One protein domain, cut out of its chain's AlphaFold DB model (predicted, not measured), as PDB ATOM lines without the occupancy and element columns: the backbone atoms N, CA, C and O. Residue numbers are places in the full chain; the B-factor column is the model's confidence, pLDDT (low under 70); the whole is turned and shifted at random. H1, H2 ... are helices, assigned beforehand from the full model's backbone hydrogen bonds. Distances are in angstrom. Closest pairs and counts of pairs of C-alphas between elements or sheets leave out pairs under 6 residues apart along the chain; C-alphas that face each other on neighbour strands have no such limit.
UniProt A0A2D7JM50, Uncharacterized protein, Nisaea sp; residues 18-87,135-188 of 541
ATOM      1  N   GLY A  18     -24.933 -19.704  -4.247       70.12
ATOM      2  CA  GLY A  18     -24.717 -18.442  -3.540       70.12
ATOM      3  C   GLY A  18     -23.300 -17.881  -3.661       70.12
ATOM      4  O   GLY A  18     -22.333 -18.615  -3.883       70.12
ATOM      5  N   SER A  19     -23.196 -16.559  -3.499       77.38
ATOM      6  CA  SER A  19     -21.922 -15.839  -3.366       77.38
ATOM      7  C   SER A  19     -21.101 -16.345  -2.174       77.38
ATOM      8  O   SER A  19     -21.661 -16.900  -1.226       77.38
ATOM      9  N   ALA A  20     -19.783 -16.114  -2.196       72.81
ATOM     10  CA  ALA A  20     -18.888 -16.493  -1.100       72.81
ATOM     11  C   ALA A  20     -19.329 -15.898   0.250       72.81
ATOM     12  O   ALA A  20     -19.277 -16.581   1.266       72.81
ATOM     13  N   GLU A  21     -19.847 -14.667   0.242       80.06
ATOM     14  CA  GLU A  21     -20.368 -14.000   1.437       80.06
ATOM     15  C   GLU A  21     -21.584 -14.725   2.029       80.06
ATOM     16  O   GLU A  21     -21.607 -15.038   3.217       80.06
ATOM     17  N   LEU A  22     -22.573 -15.072   1.198       83.06
ATOM     18  CA  LEU A  22     -23.747 -15.823   1.652       83.06
ATOM     19  C   LEU A  22     -23.372 -17.221   2.151       83.06
ATOM     20  O   LEU A  22     -23.945 -17.703   3.128       83.06
ATOM     21  N   VAL A  23     -22.418 -17.872   1.486       79.62
ATOM     22  CA  VAL A  23     -21.887 -19.167   1.924       79.62
ATOM     23  C   VAL A  23     -21.230 -19.023   3.298       79.62
ATOM     24  O   VAL A  23     -21.585 -19.771   4.204       79.62
ATOM     25  N   ALA A  24     -20.368 -18.024   3.502       79.50
ATOM     26  CA  ALA A  24     -19.737 -17.754   4.794       79.50
ATOM     27  C   ALA A  24     -20.764 -17.447   5.900       79.50
ATOM     28  O   ALA A  24     -20.648 -17.964   7.011       79.50
ATOM     29  N   ALA A  25     -21.812 -16.677   5.594       85.94
ATOM     30  CA  ALA A  25     -22.893 -16.399   6.537       85.94
ATOM     31  C   ALA A  25     -23.673 -17.667   6.928       85.94
ATOM     32  O   ALA A  25     -23.988 -17.868   8.101       85.94
ATOM     33  N   LEU A  26     -23.960 -18.552   5.966       84.94
ATOM     34  CA  LEU A  26     -24.574 -19.852   6.247       84.94
ATOM     35  C   LEU A  26     -23.639 -20.745   7.078       84.94
ATOM     36  O   LEU A  26     -24.104 -21.370   8.028       84.94
ATOM     37  N   HIS A  27     -22.337 -20.779   6.784       82.56
ATOM     38  CA  HIS A  27     -21.354 -21.524   7.582       82.56
ATOM     39  C   HIS A  27     -21.310 -21.035   9.031       82.56
ATOM     40  O   HIS A  27     -21.500 -21.839   9.937       82.56
ATOM     41  N   SER A  28     -21.204 -19.721   9.251       85.56
ATOM     42  CA  SER A  28     -21.187 -19.111  10.589       85.56
ATOM     43  C   SER A  28     -22.356 -19.578  11.471       85.56
ATOM     44  O   SER A  28     -22.182 -19.930  12.637       85.56
ATOM     45  N   VAL A  29     -23.557 -19.662  10.894       88.12
ATOM     46  CA  VAL A  29     -24.764 -20.081  11.621       88.12
ATOM     47  C   VAL A  29     -24.848 -21.601  11.790       88.12
ATOM     48  O   VAL A  29     -25.330 -22.092  12.810       88.12
ATOM     49  N   THR A  30     -24.414 -22.367  10.790       83.94
ATOM     50  CA  THR A  30     -24.525 -23.837  10.797       83.94
ATOM     51  C   THR A  30     -23.442 -24.516  11.633       83.94
ATOM     52  O   THR A  30     -23.692 -25.580  12.198       83.94
ATOM     53  N   GLU A  31     -22.287 -23.870  11.783       84.56
ATOM     54  CA  GLU A  31     -21.174 -24.288  12.642       84.56
ATOM     55  C   GLU A  31     -21.299 -23.754  14.076       84.56
ATOM     56  O   GLU A  31     -20.451 -24.039  14.921       84.56
ATOM     57  N   ALA A  32     -22.376 -23.023  14.387       85.69
ATOM     58  CA  ALA A  32     -22.643 -22.552  15.737       85.69
ATOM     59  C   ALA A  32     -22.682 -23.731  16.724       85.69
ATOM     60  O   ALA A  32     -23.467 -24.677  16.574       85.69
ATOM     61  N   THR A  33     -21.843 -23.658  17.756       84.25
ATOM     62  CA  THR A  33     -21.749 -24.668  18.813       84.25
ATOM     63  C   THR A  33     -22.339 -24.166  20.126       84.25
ATOM     64  O   THR A  33     -22.448 -22.965  20.374       84.25
ATOM     65  N   ASP A  34     -22.778 -25.099  20.967       80.50
ATOM     66  CA  ASP A  34     -23.098 -24.825  22.360       80.50
ATOM     67  C   ASP A  34     -21.821 -24.635  23.199       80.50
ATOM     68  O   ASP A  34     -20.702 -24.897  22.753       80.50
ATOM     69  N   GLY A  35     -21.975 -24.234  24.466       72.75
ATOM     70  CA  GLY A  35     -20.848 -24.081  25.400       72.75
ATOM     71  C   GLY A  35     -20.084 -25.379  25.717       72.75
ATOM     72  O   GLY A  35     -19.140 -25.349  26.499       72.75
ATOM     73  N   ARG A  36     -20.491 -26.522  25.148       77.38
ATOM     74  CA  ARG A  36     -19.830 -27.830  25.253       77.38
ATOM     75  C   ARG A  36     -19.251 -28.298  23.910       77.38
ATOM     76  O   ARG A  36     -18.839 -29.453  23.810       77.38
ATOM     77  N   GLY A  37     -19.225 -27.436  22.891       79.12
ATOM     78  CA  GLY A  37     -18.685 -27.734  21.564       79.12
ATOM     79  C   GLY A  37     -19.568 -28.640  20.700       79.12
ATOM     80  O   GLY A  37     -19.102 -29.146  19.682       79.12
ATOM     81  N   ARG A  38     -20.830 -28.887  21.077       83.00
ATOM     82  CA  ARG A  38     -21.788 -29.649  20.255       83.00
ATOM     83  C   ARG A  38     -22.526 -28.707  19.317       83.00
ATOM     84  O   ARG A  38     -22.728 -27.548  19.653       83.00
ATOM     85  N   SER A  39     -22.974 -29.200  18.163       84.06
ATOM     86  CA  SER A  39     -23.767 -28.376  17.242       84.06
ATOM     87  C   SER A  39     -25.027 -27.851  17.932       84.06
ATOM     88  O   SER A  39     -25.772 -28.612  18.552       84.06
ATOM     89  N   ARG A  40     -25.267 -26.543  17.812       88.50
ATOM     90  CA  ARG A  40     -26.423 -25.869  18.410       88.50
ATOM     91  C   ARG A  40     -27.742 -26.274  17.748       88.50
ATOM     92  O   ARG A  40     -28.789 -26.222  18.399       88.50
ATOM     93  N   TYR A  41     -27.693 -26.674  16.475       89.62
ATOM     94  CA  TYR A  41     -28.862 -26.976  15.653       89.62
ATOM     95  C   TYR A  41     -28.811 -28.394  15.073       89.62
ATOM     96  O   TYR A  41     -27.758 -28.866  14.655       89.62
ATOM     97  N   PRO A  42     -29.957 -29.089  14.957       87.56
ATOM     98  CA  PRO A  42     -29.996 -30.383  14.289       87.56
ATOM     99  C   PRO A  42     -29.764 -30.244  12.774       87.56
ATOM    100  O   PRO A  42     -30.310 -29.346  12.128       87.56
ATOM    101  N   GLU A  43     -29.055 -31.209  12.180       81.19
ATOM    102  CA  GLU A  43     -28.705 -31.241  10.746       81.19
ATOM    103  C   GLU A  43     -29.929 -31.088   9.822       81.19
ATOM    104  O   GLU A  43     -29.884 -30.417   8.788       81.19
ATOM    105  N   ARG A  44     -31.073 -31.657  10.221       83.31
ATOM    106  CA  ARG A  44     -32.340 -31.525   9.486       83.31
ATOM    107  C   ARG A  44     -32.781 -30.062   9.342       83.31
ATOM    108  O   ARG A  44     -33.275 -29.687   8.280       83.31
ATOM    109  N   SER A  45     -32.612 -29.250  10.384       87.12
ATOM    110  CA  SER A  45     -32.978 -27.827  10.369       87.12
ATOM    111  C   SER A  45     -31.987 -26.997   9.563       87.12
ATOM    112  O   SER A  45     -32.414 -26.103   8.837       87.12
ATOM    113  N   ILE A  46     -30.696 -27.345   9.613       83.44
ATOM    114  CA  ILE A  46     -29.651 -26.748   8.768       83.44
ATOM    115  C   ILE A  46     -29.990 -26.940   7.282       83.44
ATOM    116  O   ILE A  46     -30.097 -25.968   6.530       83.44
ATOM    117  N   LYS A  47     -30.271 -28.181   6.861       77.38
ATOM    118  CA  LYS A  47     -30.676 -28.485   5.474       77.38
ATOM    119  C   LYS A  47     -31.958 -27.748   5.073       77.38
ATOM    120  O   LYS A  47     -32.076 -27.278   3.940       77.38
ATOM    121  N   ALA A  48     -32.917 -27.626   5.993       79.19
ATOM    122  CA  ALA A  48     -34.156 -26.889   5.755       79.19
ATOM    123  C   ALA A  48     -33.921 -25.379   5.573       79.19
ATOM    124  O   ALA A  48     -34.533 -24.792   4.681       79.19
ATOM    125  N   LEU A  49     -33.022 -24.766   6.356       87.19
ATOM    126  CA  LEU A  49     -32.628 -23.361   6.211       87.19
ATOM    127  C   LEU A  49     -32.002 -23.102   4.843       87.19
ATOM    128  O   LEU A  49     -32.499 -22.255   4.103       87.19
ATOM    129  N   ILE A  50     -30.969 -23.870   4.483       81.38
ATOM    130  CA  ILE A  50     -30.270 -23.729   3.198       81.38
ATOM    131  C   ILE A  50     -31.282 -23.819   2.051       81.38
ATOM    132  O   ILE A  50     -31.354 -22.934   1.198       81.38
ATOM    133  N   LYS A  51     -32.159 -24.830   2.075       76.44
ATOM    134  CA  LYS A  51     -33.208 -24.989   1.062       76.44
ATOM    135  C   LYS A  51     -34.182 -23.806   1.030       76.44
ATOM    136  O   LYS A  51     -34.561 -23.372  -0.057       76.44
ATOM    137  N   ALA A  52     -34.602 -23.286   2.184       80.81
ATOM    138  CA  ALA A  52     -35.525 -22.155   2.262       80.81
ATOM    139  C   ALA A  52     -34.907 -20.862   1.703       80.81
ATOM    140  O   ALA A  52     -35.583 -20.146   0.960       80.81
ATOM    141  N   VAL A  53     -33.634 -20.590   2.003       84.88
ATOM    142  CA  VAL A  53     -32.889 -19.421   1.507       84.88
ATOM    143  C   VAL A  53     -32.662 -19.527   0.000       84.88
ATOM    144  O   VAL A  53     -33.103 -18.652  -0.747       84.88
ATOM    145  N   LEU A  54     -32.076 -20.636  -0.467       75.62
ATOM    146  CA  LEU A  54     -31.748 -20.841  -1.883       75.62
ATOM    147  C   LEU A  54     -32.997 -20.868  -2.776       75.62
ATOM    148  O   LEU A  54     -32.993 -20.326  -3.881       75.62
ATOM    149  N   ALA A  55     -34.103 -21.448  -2.297       69.81
ATOM    150  CA  ALA A  55     -35.368 -21.470  -3.032       69.81
ATOM    151  C   ALA A  55     -36.204 -20.186  -2.869       69.81
ATOM    152  O   ALA A  55     -37.284 -20.094  -3.454       69.81
ATOM    153  N   ARG A  56     -35.749 -19.215  -2.061       77.19
ATOM    154  CA  ARG A  56     -36.509 -18.020  -1.649       77.19
ATOM    155  C   ARG A  56     -37.898 -18.354  -1.073       77.19
ATOM    156  O   ARG A  56     -38.875 -17.646  -1.301       77.19
ATOM    157  N   ARG A  57     -37.994 -19.459  -0.323       81.00
ATOM    158  CA  ARG A  57     -39.222 -19.989   0.304       81.00
ATOM    159  C   ARG A  57     -39.231 -19.767   1.819       81.00
ATOM    160  O   ARG A  57     -39.435 -20.698   2.592       81.00
ATOM    161  N   TYR A  58     -39.009 -18.525   2.239       86.25
ATOM    162  CA  TYR A  58     -38.934 -18.135   3.653       86.25
ATOM    163  C   TYR A  58     -40.110 -17.262   4.123       86.25
ATOM    164  O   TYR A  58     -40.232 -17.020   5.315       86.25
ATOM    165  N   GLY A  59     -41.017 -16.836   3.233       84.06
ATOM    166  CA  GLY A  59     -42.168 -15.994   3.593       84.06
ATOM    167  C   GLY A  59     -43.055 -16.582   4.706       84.06
ATOM    168  O   GLY A  59     -43.175 -15.955   5.757       84.06
ATOM    169  N   PRO A  60     -43.634 -17.789   4.532       86.00
ATOM    170  CA  PRO A  60     -44.434 -18.416   5.588       86.00
ATOM    171  C   PRO A  60     -43.642 -18.684   6.886       86.00
ATOM    172  O   PRO A  60     -44.137 -18.313   7.949       86.00
ATOM    173  N   PRO A  61     -42.394 -19.207   6.839       91.69
ATOM    174  CA  PRO A  61     -41.529 -19.289   8.020       91.69
ATOM    175  C   PRO A  61     -41.305 -17.976   8.774       91.69
ATOM    176  O   PRO A  61     -41.244 -17.992   9.997       91.69
ATOM    177  N   LEU A  62     -41.183 -16.839   8.082       92.94
ATOM    178  CA  LEU A  62     -40.998 -15.541   8.738       92.94
ATOM    179  C   LEU A  62     -42.238 -15.112   9.522       92.94
ATOM    180  O   LEU A  62     -42.108 -14.532  10.595       92.94
ATOM    181  N   LEU A  63     -43.435 -15.422   9.018       89.62
ATOM    182  CA  LEU A  63     -44.670 -15.169   9.755       89.62
ATOM    183  C   LEU A  63     -44.764 -16.056  11.004       89.62
ATOM    184  O   LEU A  63     -45.079 -15.559  12.082       89.62
ATOM    185  N   GLU A  64     -44.441 -17.348  10.872       92.69
ATOM    186  CA  GLU A  64     -44.333 -18.271  12.013       92.69
ATOM    187  C   GLU A  64     -43.321 -17.763  13.053       92.69
ATOM    188  O   GLU A  64     -43.602 -17.780  14.253       92.69
ATOM    189  N   LEU A  65     -42.168 -17.261  12.598       94.81
ATOM    190  CA  LEU A  65     -41.135 -16.693  13.457       94.81
ATOM    191  C   LEU A  65     -41.638 -15.455  14.209       94.81
ATOM    192  O   LEU A  65     -41.397 -15.364  15.404       94.81
ATOM    193  N   CYS A  66     -42.375 -14.539  13.569       92.81
ATOM    194  CA  CYS A  66     -42.951 -13.379  14.262       92.81
ATOM    195  C   CYS A  66     -43.849 -13.793  15.438       92.81
ATOM    196  O   CYS A  66     -43.713 -13.245  16.531       92.81
ATOM    197  N   TYR A  67     -44.724 -14.787  15.250       91.62
ATOM    198  CA  TYR A  67     -45.550 -15.296  16.349       91.62
ATOM    199  C   TYR A  67     -44.707 -15.927  17.457       91.62
ATOM    200  O   TYR A  67     -44.968 -15.677  18.631       91.62
ATOM    201  N   LEU A  68     -43.668 -16.689  17.103       92.94
ATOM    202  CA  LEU A  68     -42.771 -17.284  18.089       92.94
ATOM    203  C   LEU A  68     -41.975 -16.227  18.871       92.94
ATOM    204  O   LEU A  68     -41.815 -16.376  20.077       92.94
ATOM    205  N   LEU A  69     -41.512 -15.158  18.215       92.88
ATOM    206  CA  LEU A  69     -40.807 -14.043  18.855       92.88
ATOM    207  C   LEU A  69     -41.704 -13.327  19.867       92.88
ATOM    208  O   LEU A  69     -41.277 -13.114  20.995       92.88
ATOM    209  N   LYS A  70     -42.962 -13.041  19.502       90.62
ATOM    210  CA  LYS A  70     -43.957 -12.491  20.435       90.62
ATOM    211  C   LYS A  70     -44.167 -13.409  21.637       90.62
ATOM    212  O   LYS A  70     -44.169 -12.949  22.771       90.62
ATOM    213  N   ALA A  71     -44.324 -14.707  21.390       89.94
ATOM    214  CA  ALA A  71     -44.484 -15.698  22.448       89.94
ATOM    215  C   ALA A  71     -43.278 -15.698  23.407       89.94
ATOM    216  O   ALA A  71     -43.442 -15.714  24.622       89.94
ATOM    217  N   ALA A  72     -42.071 -15.694  22.840       90.19
ATOM    218  CA  ALA A  72     -40.811 -15.744  23.569       90.19
ATOM    219  C   ALA A  72     -40.568 -14.482  24.411       90.19
ATOM    220  O   ALA A  72     -40.093 -14.586  25.540       90.19
ATOM    221  N   ASP A  73     -40.938 -13.314  23.884       89.25
ATOM    222  CA  ASP A  73     -40.829 -12.029  24.579       89.25
ATOM    223  C   ASP A  73     -41.680 -11.977  25.856       89.25
ATOM    224  O   ASP A  73     -41.251 -11.454  26.880       89.25
ATOM    225  N   LEU A  74     -42.851 -12.623  25.833       85.25
ATOM    226  CA  LEU A  74     -43.724 -12.729  27.003       85.25
ATOM    227  C   LEU A  74     -43.170 -13.659  28.100       85.25
ATOM    228  O   LEU A  74     -43.552 -13.512  29.262       85.25
ATOM    229  N   ILE A  75     -42.291 -14.612  27.758       82.38
ATOM    230  CA  ILE A  75     -41.673 -15.520  28.739       82.38
ATOM    231  C   ILE A  75     -40.496 -14.858  29.445       82.38
ATOM    232  O   ILE A  75     -40.397 -14.907  30.672       82.38
ATOM    233  N   ASP A  76     -39.555 -14.318  28.672       76.88
ATOM    234  CA  ASP A  76     -38.291 -13.812  29.197       76.88
ATOM    235  C   ASP A  76     -38.366 -12.295  29.349       76.88
ATOM    236  O   ASP A  76     -37.881 -11.532  28.526       76.88
ATOM    237  N   GLN A  77     -38.960 -11.839  30.450       71.56
ATOM    238  CA  GLN A  77     -39.101 -10.405  30.738       71.56
ATOM    239  C   GLN A  77     -37.762  -9.692  30.996       71.56
ATOM    240  O   GLN A  77     -37.735  -8.469  31.116       71.56
ATOM    241  N   ARG A  78     -36.650 -10.431  31.132       77.19
ATOM    242  CA  ARG A  78     -35.339  -9.855  31.452       77.19
ATOM    243  C   ARG A  78     -34.553  -9.494  30.198       77.19
ATOM    244  O   ARG A  78     -33.888  -8.462  30.188       77.19
ATOM    245  N   HIS A  79     -34.609 -10.337  29.171       80.81
ATOM    246  CA  HIS A  79     -33.872 -10.124  27.921       80.81
ATOM    247  C   HIS A  79     -34.760 -10.266  26.671       80.81
ATOM    248  O   HIS A  79     -34.245 -10.337  25.554       80.81
ATOM    249  N   GLY A  80     -36.080 -10.321  26.847       86.56
ATOM    250  CA  GLY A  80     -37.065 -10.482  25.783       86.56
ATOM    251  C   GLY A  80     -36.880 -11.775  24.998       86.56
ATOM    252  O   GLY A  80     -36.235 -12.736  25.434       86.56
ATOM    253  N   TYR A  81     -37.369 -11.775  23.759       90.12
ATOM    254  CA  TYR A  81     -37.163 -12.905  22.850       90.12
ATOM    255  C   TYR A  81     -35.671 -13.263  22.672       90.12
ATOM    256  O   TYR A  81     -35.336 -14.425  22.446       90.12
ATOM    257  N   ALA A  82     -34.763 -12.285  22.775       88.38
ATOM    258  CA  ALA A  82     -33.329 -12.489  22.584       88.38
ATOM    259  C   ALA A  82     -32.753 -13.452  23.634       88.38
ATOM    260  O   ALA A  82     -32.014 -14.378  23.287       88.38
ATOM    261  N   GLY A  83     -33.151 -13.303  24.901       86.19
ATOM    262  CA  GLY A  83     -32.749 -14.230  25.960       86.19
ATOM    263  C   GLY A  83     -33.294 -15.637  25.755       86.19
ATOM    264  O   GLY A  83     -32.553 -16.620  25.873       86.19
ATOM    265  N   PHE A  84     -34.551 -15.741  25.320       88.25
ATOM    266  CA  PHE A  84     -35.177 -17.027  25.028       88.25
ATOM    267  C   PHE A  84     -34.419 -17.829  23.957       88.25
ATOM    268  O   PHE A  84     -34.300 -19.051  24.084       88.25
ATOM    269  N   PHE A  85     -33.893 -17.177  22.914       88.62
ATOM    270  CA  PHE A  85     -33.177 -17.852  21.825       88.62
ATOM    271  C   PHE A  85     -31.669 -18.023  22.067       88.62
ATOM    272  O   PHE A  85     -31.133 -19.082  21.720       88.62
ATOM    273  N   TRP A  86     -30.982 -17.029  22.644       85.81
ATOM    274  CA  TRP A  86     -29.510 -17.004  22.724       85.81
ATOM    275  C   TRP A  86     -28.925 -17.289  24.107       85.81
ATOM    276  O   TRP A  86     -27.812 -17.800  24.181       85.81
ATOM    277  N   CYS A  87     -29.645 -17.050  25.208       75.94
ATOM    278  CA  CYS A  87     -29.105 -17.307  26.554       75.94
ATOM    279  C   CYS A  87     -29.159 -18.785  26.968       75.94
ATOM    280  O   CYS A  87     -28.826 -19.128  28.101       75.94
ATOM    281  N   LEU A 135     -36.974 -22.380  13.029       94.81
ATOM    282  CA  LEU A 135     -37.259 -20.954  13.218       94.81
ATOM    283  C   LEU A 135     -36.115 -20.239  13.960       94.81
ATOM    284  O   LEU A 135     -35.772 -19.115  13.609       94.81
ATOM    285  N   ALA A 136     -35.481 -20.911  14.923       94.44
ATOM    286  CA  ALA A 136     -34.328 -20.400  15.660       94.44
ATOM    287  C   ALA A 136     -33.108 -20.188  14.755       94.44
ATOM    288  O   ALA A 136     -32.521 -19.114  14.762       94.44
ATOM    289  N   ILE A 137     -32.750 -21.181  13.932       94.25
ATOM    290  CA  ILE A 137     -31.628 -21.027  12.995       94.25
ATOM    291  C   ILE A 137     -31.936 -19.989  11.900       94.25
ATOM    292  O   ILE A 137     -31.039 -19.293  11.433       94.25
ATOM    293  N   LEU A 138     -33.211 -19.835  11.509       95.62
ATOM    294  CA  LEU A 138     -33.634 -18.765  10.604       95.62
ATOM    295  C   LEU A 138     -33.429 -17.379  11.235       95.62
ATOM    296  O   LEU A 138     -32.965 -16.481  10.539       95.62
ATOM    297  N   LEU A 139     -33.735 -17.204  12.525       95.88
ATOM    298  CA  LEU A 139     -33.472 -15.957  13.248       95.88
ATOM    299  C   LEU A 139     -31.975 -15.629  13.289       95.88
ATOM    300  O   LEU A 139     -31.596 -14.511  12.944       95.88
ATOM    301  N   ASP A 140     -31.131 -16.598  13.644       94.19
ATOM    302  CA  ASP A 140     -29.674 -16.414  13.679       94.19
ATOM    303  C   ASP A 140     -29.118 -16.049  12.301       94.19
ATOM    304  O   ASP A 140     -28.289 -15.147  12.176       94.19
ATOM    305  N   PHE A 141     -29.639 -16.678  11.247       95.25
ATOM    306  CA  PHE A 141     -29.292 -16.321   9.878       95.25
ATOM    307  C   PHE A 141     -29.702 -14.893   9.515       95.25
ATOM    308  O   PHE A 141     -28.884 -14.154   8.972       95.25
ATOM    309  N   LEU A 142     -30.925 -14.470   9.852       96.75
ATOM    310  CA  LEU A 142     -31.383 -13.096   9.617       96.75
ATOM    311  C   LEU A 142     -30.497 -12.074  10.328       96.75
ATOM    312  O   LEU A 142     -30.127 -11.075   9.723       96.75
ATOM    313  N   VAL A 143     -30.143 -12.332  11.587       95.44
ATOM    314  CA  VAL A 143     -29.263 -11.456  12.372       95.44
ATOM    315  C   VAL A 143     -27.853 -11.413  11.783       95.44
ATOM    316  O   VAL A 143     -27.253 -10.344  11.734       95.44
ATOM    317  N   THR A 144     -27.352 -12.542  11.280       94.19
ATOM    318  CA  THR A 144     -26.026 -12.631  10.652       94.19
ATOM    319  C   THR A 144     -25.951 -11.820   9.358       94.19
ATOM    320  O   THR A 144     -24.973 -11.113   9.149       94.19
ATOM    321  N   VAL A 145     -26.976 -11.890   8.495       94.69
ATOM    322  CA  VAL A 145     -26.930 -11.246   7.163       94.69
ATOM    323  C   VAL A 145     -27.527  -9.840   7.114       94.69
ATOM    324  O   VAL A 145     -27.110  -9.031   6.295       94.69
ATOM    325  N   LEU A 146     -28.516  -9.530   7.957       95.75
ATOM    326  CA  LEU A 146     -29.158  -8.207   7.999       95.75
ATOM    327  C   LEU A 146     -28.642  -7.328   9.142       95.75
ATOM    328  O   LEU A 146     -28.933  -6.133   9.167       95.75
ATOM    329  N   GLY A 147     -27.905  -7.913  10.086       94.81
ATOM    330  CA  GLY A 147     -27.474  -7.261  11.315       94.81
ATOM    331  C   GLY A 147     -28.525  -7.334  12.424       94.81
ATOM    332  O   GLY A 147     -29.735  -7.253  12.189       94.81
ATOM    333  N   PHE A 148     -28.043  -7.454  13.663       93.62
ATOM    334  CA  PHE A 148     -28.889  -7.507  14.855       93.62
ATOM    335  C   PHE A 148     -29.783  -6.271  14.986       93.62
ATOM    336  O   PHE A 148     -30.984  -6.423  15.170       93.62
ATOM    337  N   GLU A 149     -29.224  -5.070  14.815       94.00
ATOM    338  CA  GLU A 149     -29.942  -3.799  14.995       94.00
ATOM    339  C   GLU A 149     -31.179  -3.673  14.102       94.00
ATOM    340  O   GLU A 149     -32.245  -3.267  14.556       94.00
ATOM    341  N   LEU A 150     -31.075  -4.079  12.831       95.38
ATOM    342  CA  LEU A 150     -32.199  -4.012  11.897       95.38
ATOM    343  C   LEU A 150     -33.305  -4.987  12.304       95.38
ATOM    344  O   LEU A 150     -34.480  -4.617  12.342       95.38
ATOM    345  N   VAL A 151     -32.938  -6.241  12.587       95.12
ATOM    346  CA  VAL A 151     -33.907  -7.277  12.967       95.12
ATOM    347  C   VAL A 151     -34.557  -6.922  14.302       95.12
ATOM    348  O   VAL A 151     -35.783  -6.966  14.407       95.12
ATOM    349  N   HIS A 152     -33.755  -6.529  15.291       94.06
ATOM    350  CA  HIS A 152     -34.226  -6.135  16.607       94.06
ATOM    351  C   HIS A 152     -35.121  -4.904  16.538       94.06
ATOM    352  O   HIS A 152     -36.233  -4.976  17.042       94.06
ATOM    353  N   GLY A 153     -34.720  -3.833  15.846       93.00
ATOM    354  CA  GLY A 153     -35.542  -2.629  15.701       93.00
ATOM    355  C   GLY A 153     -36.917  -2.923  15.092       93.00
ATOM    356  O   GLY A 153     -37.938  -2.531  15.647       93.00
ATOM    357  N   LEU A 154     -36.975  -3.715  14.012       94.00
ATOM    358  CA  LEU A 154     -38.252  -4.096  13.387       94.00
ATOM    359  C   LEU A 154     -39.167  -4.914  14.308       94.00
ATOM    360  O   LEU A 154     -40.391  -4.798  14.209       94.00
ATOM    361  N   VAL A 155     -38.587  -5.781  15.136       93.25
ATOM    362  CA  VAL A 155     -39.331  -6.637  16.066       93.25
ATOM    363  C   VAL A 155     -39.739  -5.845  17.309       93.25
ATOM    364  O   VAL A 155     -40.906  -5.892  17.682       93.25
ATOM    365  N   ALA A 156     -38.831  -5.075  17.903       91.38
ATOM    366  CA  ALA A 156     -39.068  -4.252  19.085       91.38
ATOM    367  C   ALA A 156     -40.132  -3.175  18.827       91.38
ATOM    368  O   ALA A 156     -41.067  -3.062  19.615       91.38
ATOM    369  N   ASP A 157     -40.072  -2.469  17.691       90.69
ATOM    370  CA  ASP A 157     -41.095  -1.488  17.294       90.69
ATOM    371  C   ASP A 157     -42.495  -2.116  17.221       90.69
ATOM    372  O   ASP A 157     -43.503  -1.487  17.542       90.69
ATOM    373  N   TRP A 158     -42.571  -3.370  16.771       92.50
ATOM    374  CA  TRP A 158     -43.828  -4.103  16.684       92.50
ATOM    375  C   TRP A 158     -44.310  -4.615  18.038       92.50
ATOM    376  O   TRP A 158     -45.497  -4.505  18.334       92.50
ATOM    377  N   LEU A 159     -43.409  -5.142  18.866       88.94
ATOM    378  CA  LEU A 159     -43.736  -5.596  20.217       88.94
ATOM    379  C   LEU A 159     -44.133  -4.422  21.128       88.94
ATOM    380  O   LEU A 159     -45.006  -4.576  21.973       88.94
ATOM    381  N   ALA A 160     -43.588  -3.225  20.911       87.06
ATOM    382  CA  ALA A 160     -43.987  -2.011  21.624       87.06
ATOM    383  C   ALA A 160     -45.307  -1.397  21.113       87.06
ATOM    384  O   ALA A 160     -45.861  -0.500  21.753       87.06
ATOM    385  N   ALA A 161     -45.823  -1.842  19.961       87.00
ATOM    386  CA  ALA A 161     -47.029  -1.271  19.373       87.00
ATOM    387  C   ALA A 161     -48.292  -1.638  20.182       87.00
ATOM    388  O   ALA A 161     -48.431  -2.777  20.631       87.00
ATOM    389  N   PRO A 162     -49.274  -0.720  20.297       76.31
ATOM    390  CA  PRO A 162     -50.488  -0.934  21.092       76.31
ATOM    391  C   PRO A 162     -51.398  -2.045  20.545       76.31
ATOM    392  O   PRO A 162     -52.205  -2.600  21.286       76.31
ATOM    393  N   THR A 163     -51.264  -2.393  19.261       78.94
ATOM    394  CA  THR A 163     -52.042  -3.459  18.620       78.94
ATOM    395  C   THR A 163     -51.109  -4.434  17.914       78.94
ATOM    396  O   THR A 163     -50.431  -4.075  16.953       78.94
ATOM    397  N   GLN A 164     -51.120  -5.690  18.361       81.56
ATOM    398  CA  GLN A 164     -50.286  -6.774  17.832       81.56
ATOM    399  C   GLN A 164     -51.158  -7.870  17.200       81.56
ATOM    400  O   GLN A 164     -51.160  -9.018  17.651       81.56
ATOM    401  N   ASP A 165     -51.948  -7.496  16.196       82.31
ATOM    402  CA  ASP A 165     -52.843  -8.389  15.457       82.31
ATOM    403  C   ASP A 165     -52.130  -9.154  14.315       82.31
ATOM    404  O   ASP A 165     -50.964  -8.914  13.991       82.31
ATOM    405  N   GLN A 166     -52.840 -10.067  13.650       83.25
ATOM    406  CA  GLN A 166     -52.304 -10.835  12.516       83.25
ATOM    407  C   GLN A 166     -51.813  -9.945  11.357       83.25
ATOM    408  O   GLN A 166     -50.836 -10.282  10.674       83.25
ATOM    409  N   ALA A 167     -52.476  -8.811  11.115       85.12
ATOM    410  CA  ALA A 167     -52.097  -7.879  10.060       85.12
ATOM    411  C   ALA A 167     -50.757  -7.194  10.377       85.12
ATOM    412  O   ALA A 167     -49.906  -7.069   9.494       85.12
ATOM    413  N   SER A 168     -50.540  -6.794  11.631       87.81
ATOM    414  CA  SER A 168     -49.280  -6.219  12.107       87.81
ATOM    415  C   SER A 168     -48.128  -7.231  12.041       87.81
ATOM    416  O   SER A 168     -47.088  -6.908  11.466       87.81
ATOM    417  N   ALA A 169     -48.346  -8.480  12.474       87.25
ATOM    418  CA  ALA A 169     -47.359  -9.559  12.361       87.25
ATOM    419  C   ALA A 169     -46.963  -9.808  10.895       87.25
ATOM    420  O   ALA A 169     -45.782  -9.871  10.549       87.25
ATOM    421  N   SER A 170     -47.953  -9.850   9.995       88.62
ATOM    422  CA  SER A 170     -47.722 -10.013   8.555       88.62
ATOM    423  C   SER A 170     -46.944  -8.839   7.954       88.62
ATOM    424  O   SER A 170     -46.080  -9.038   7.100       88.62
ATOM    425  N   LYS A 171     -47.203  -7.602   8.399       90.88
ATOM    426  CA  LYS A 171     -46.450  -6.415   7.956       90.88
ATOM    427  C   LYS A 171     -44.976  -6.498   8.351       90.88
ATOM    428  O   LYS A 171     -44.126  -6.169   7.522       90.88
ATOM    429  N   VAL A 172     -44.669  -6.941   9.570       92.81
ATOM    430  CA  VAL A 172     -43.285  -7.107  10.050       92.81
ATOM    431  C   VAL A 172     -42.585  -8.236   9.308       92.81
ATOM    432  O   VAL A 172     -41.522  -8.003   8.733       92.81
ATOM    433  N   ALA A 173     -43.220  -9.406   9.195       92.75
ATOM    434  CA  ALA A 173     -42.697 -10.526   8.415       92.75
ATOM    435  C   ALA A 173     -42.380 -10.108   6.968       92.75
ATOM    436  O   ALA A 173     -41.301 -10.396   6.455       92.75
ATOM    437  N   ASN A 174     -43.265  -9.334   6.328       93.06
ATOM    438  CA  ASN A 174     -43.045  -8.800   4.981       93.06
ATOM    439  C   ASN A 174     -41.934  -7.736   4.914       93.06
ATOM    440  O   ASN A 174     -41.258  -7.624   3.892       93.06
ATOM    441  N   LYS A 175     -41.730  -6.921   5.958       94.31
ATOM    442  CA  LYS A 175     -40.586  -5.991   6.036       94.31
ATOM    443  C   LYS A 175     -39.266  -6.761   6.126       94.31
ATOM    444  O   LYS A 175     -38.354  -6.466   5.359       94.31
ATOM    445  N   ILE A 176     -39.185  -7.774   6.989       94.62
ATOM    446  CA  ILE A 176     -38.003  -8.639   7.110       94.62
ATOM    447  C   ILE A 176     -37.758  -9.382   5.790       94.62
ATOM    448  O   ILE A 176     -36.652  -9.346   5.257       94.62
ATOM    449  N   ALA A 177     -38.804  -9.965   5.194       92.81
ATOM    450  CA  ALA A 177     -38.718 -10.679   3.920       92.81
ATOM    451  C   ALA A 177     -38.191  -9.799   2.779       92.81
ATOM    452  O   ALA A 177     -37.438 -10.286   1.937       92.81
ATOM    453  N   ARG A 178     -38.575  -8.514   2.744       94.19
ATOM    454  CA  ARG A 178     -38.079  -7.544   1.759       94.19
ATOM    455  C   ARG A 178     -36.601  -7.231   1.956       94.19
ATOM    456  O   ARG A 178     -35.867  -7.280   0.976       94.19
ATOM    457  N   ASN A 179     -36.160  -6.963   3.185       94.81
ATOM    458  CA  ASN A 179     -34.738  -6.733   3.469       94.81
ATOM    459  C   ASN A 179     -33.894  -7.966   3.119       94.81
ATOM    460  O   ASN A 179     -32.905  -7.850   2.400       94.81
ATOM    461  N   LEU A 180     -34.357  -9.159   3.507       92.56
ATOM    462  CA  LEU A 180     -33.710 -10.409   3.116       92.56
ATOM    463  C   LEU A 180     -33.701 -10.599   1.594       92.56
ATOM    464  O   LEU A 180     -32.698 -11.020   1.036       92.56
ATOM    465  N   TYR A 181     -34.789 -10.268   0.895       89.81
ATOM    466  CA  TYR A 181     -34.825 -10.346  -0.567       89.81
ATOM    467  C   TYR A 181     -33.826  -9.390  -1.229       89.81
ATOM    468  O   TYR A 181     -33.216  -9.774  -2.225       89.81
ATOM    469  N   HIS A 182     -33.677  -8.170  -0.703       89.75
ATOM    470  CA  HIS A 182     -32.704  -7.196  -1.196       89.75
ATOM    471  C   HIS A 182     -31.279  -7.711  -1.031       89.75
ATOM    472  O   HIS A 182     -30.564  -7.747  -2.022       89.75
ATOM    473  N   TYR A 183     -30.930  -8.220   0.151       90.38
ATOM    474  CA  TYR A 183     -29.652  -8.894   0.373       90.38
ATOM    475  C   TYR A 183     -29.459 -10.054  -0.623       90.38
ATOM    476  O   TYR A 183     -28.568 -10.054  -1.466       90.38
ATOM    477  N   LEU A 184     -30.385 -11.017  -0.647       86.25
ATOM    478  CA  LEU A 184     -30.291 -12.195  -1.518       86.25
ATOM    479  C   LEU A 184     -30.347 -11.879  -3.022       86.25
ATOM    480  O   LEU A 184     -30.085 -12.761  -3.837       86.25
ATOM    481  N   ARG A 185     -30.740 -10.673  -3.439       82.69
ATOM    482  CA  ARG A 185     -30.696 -10.270  -4.850       82.69
ATOM    483  C   ARG A 185     -29.262 -10.213  -5.361       82.69
ATOM    484  O   ARG A 185     -29.041 -10.626  -6.495       82.69
ATOM    485  N   ASP A 186     -28.345  -9.748  -4.526       81.94
ATOM    486  CA  ASP A 186     -26.947  -9.540  -4.899       81.94
ATOM    487  C   ASP A 186     -26.105 -10.796  -4.612       81.94
ATOM    488  O   ASP A 186     -25.060 -11.009  -5.224       81.94
ATOM    489  N   HIS A 187     -26.615 -11.691  -3.757       80.19
ATOM    490  CA  HIS A 187     -25.904 -12.895  -3.321       80.19
ATOM    491  C   HIS A 187     -26.416 -14.222  -3.899       80.19
ATOM    492  O   HIS A 187     -25.755 -15.245  -3.710       80.19
ATOM    493  N   LEU A 188     -27.565 -14.242  -4.584       78.56
ATOM    494  CA  LEU A 188     -28.101 -15.422  -5.273       78.56
ATOM    495  C   LEU A 188     -28.351 -15.133  -6.748       78.56
ATOM    496  O   LEU A 188     -28.715 -14.023  -7.135       78.56
TER     497      LEU A 188
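Overview. This is residues 18 to 87 and 135 to 188 of the 541 residues of an uncharacterized protein of Nisaea sp (UniProt A0A2D7JM50). The long helix H7 runs along one side of a helical body whose core is H5, with H1, H2, H3 and H7 packed round it, mostly crossed. H6 folds against H7 as a hairpin, and H4 packs across the last residues of H3. The printed part has 124 residues, with seven named helices, H1 to H7 in order, and no named strand: all helix. It is compact, with a radius of gyration of the C-alphas of 14.4 A and spans of 41 by 36 by 23 A.

Along the chain. H7, residues 166 to 187, is 30.9 A long and ends at C-alpha 187 (-25.904, -12.895, -3.321). H3, residues 59 to 75, measures 25.2 A. H1 is residues 20 to 30, from C-alpha 20 (-18.888, -16.493, -1.100); H2 is 43 to 54, H4 80 to 86, H5 135 to 146 and H6 148 to 159.

Arrangement. H5 is the hub, touching four helices. Residues 179 to 183 of H7 touch residues 142 to 146 of H5 at a steep tilt of 54 degrees; the closest C-alphas, Leu 146 and Leu 180, are 7.0 A apart. H1 touches H5, closest C-alphas Val 29 and Phe 141 at 6.1 A. H2 touches it with residues 45 to 49 alone, C-alphas Leu 49 and Leu 138 at 6.4 A. H3 touches it with residues 61 to 65 alone, about perpendicular at 77 degrees, C-alphas Leu 65 and Leu 135 at 5.8 A. H6 and H7 form a helical hairpin at a shallow tilt of 15 degrees, closest C-alphas Leu 154 and Val 172 at 6.7 A. Residues 69 to 75 of H3 touch H4, closest C-alphas Asp 73 and Tyr 81 at 4.1 A. Every O i to N i+4 pair is within hydrogen-bond range in H1, H2, H4 and H5; H3 has 12 of 13, H6 7 of 8, H7 17 of 18.

Size, cuts and confidence. The farthest C-alphas, Ala 20 and Pro 162, are 41.6 A apart. Residues 88 to 134 are not printed; C-alphas 87 and 135 are 16.1 A apart. The link H1 to H2 is long, 12 residues. Residue 55 has pLDDT under 70.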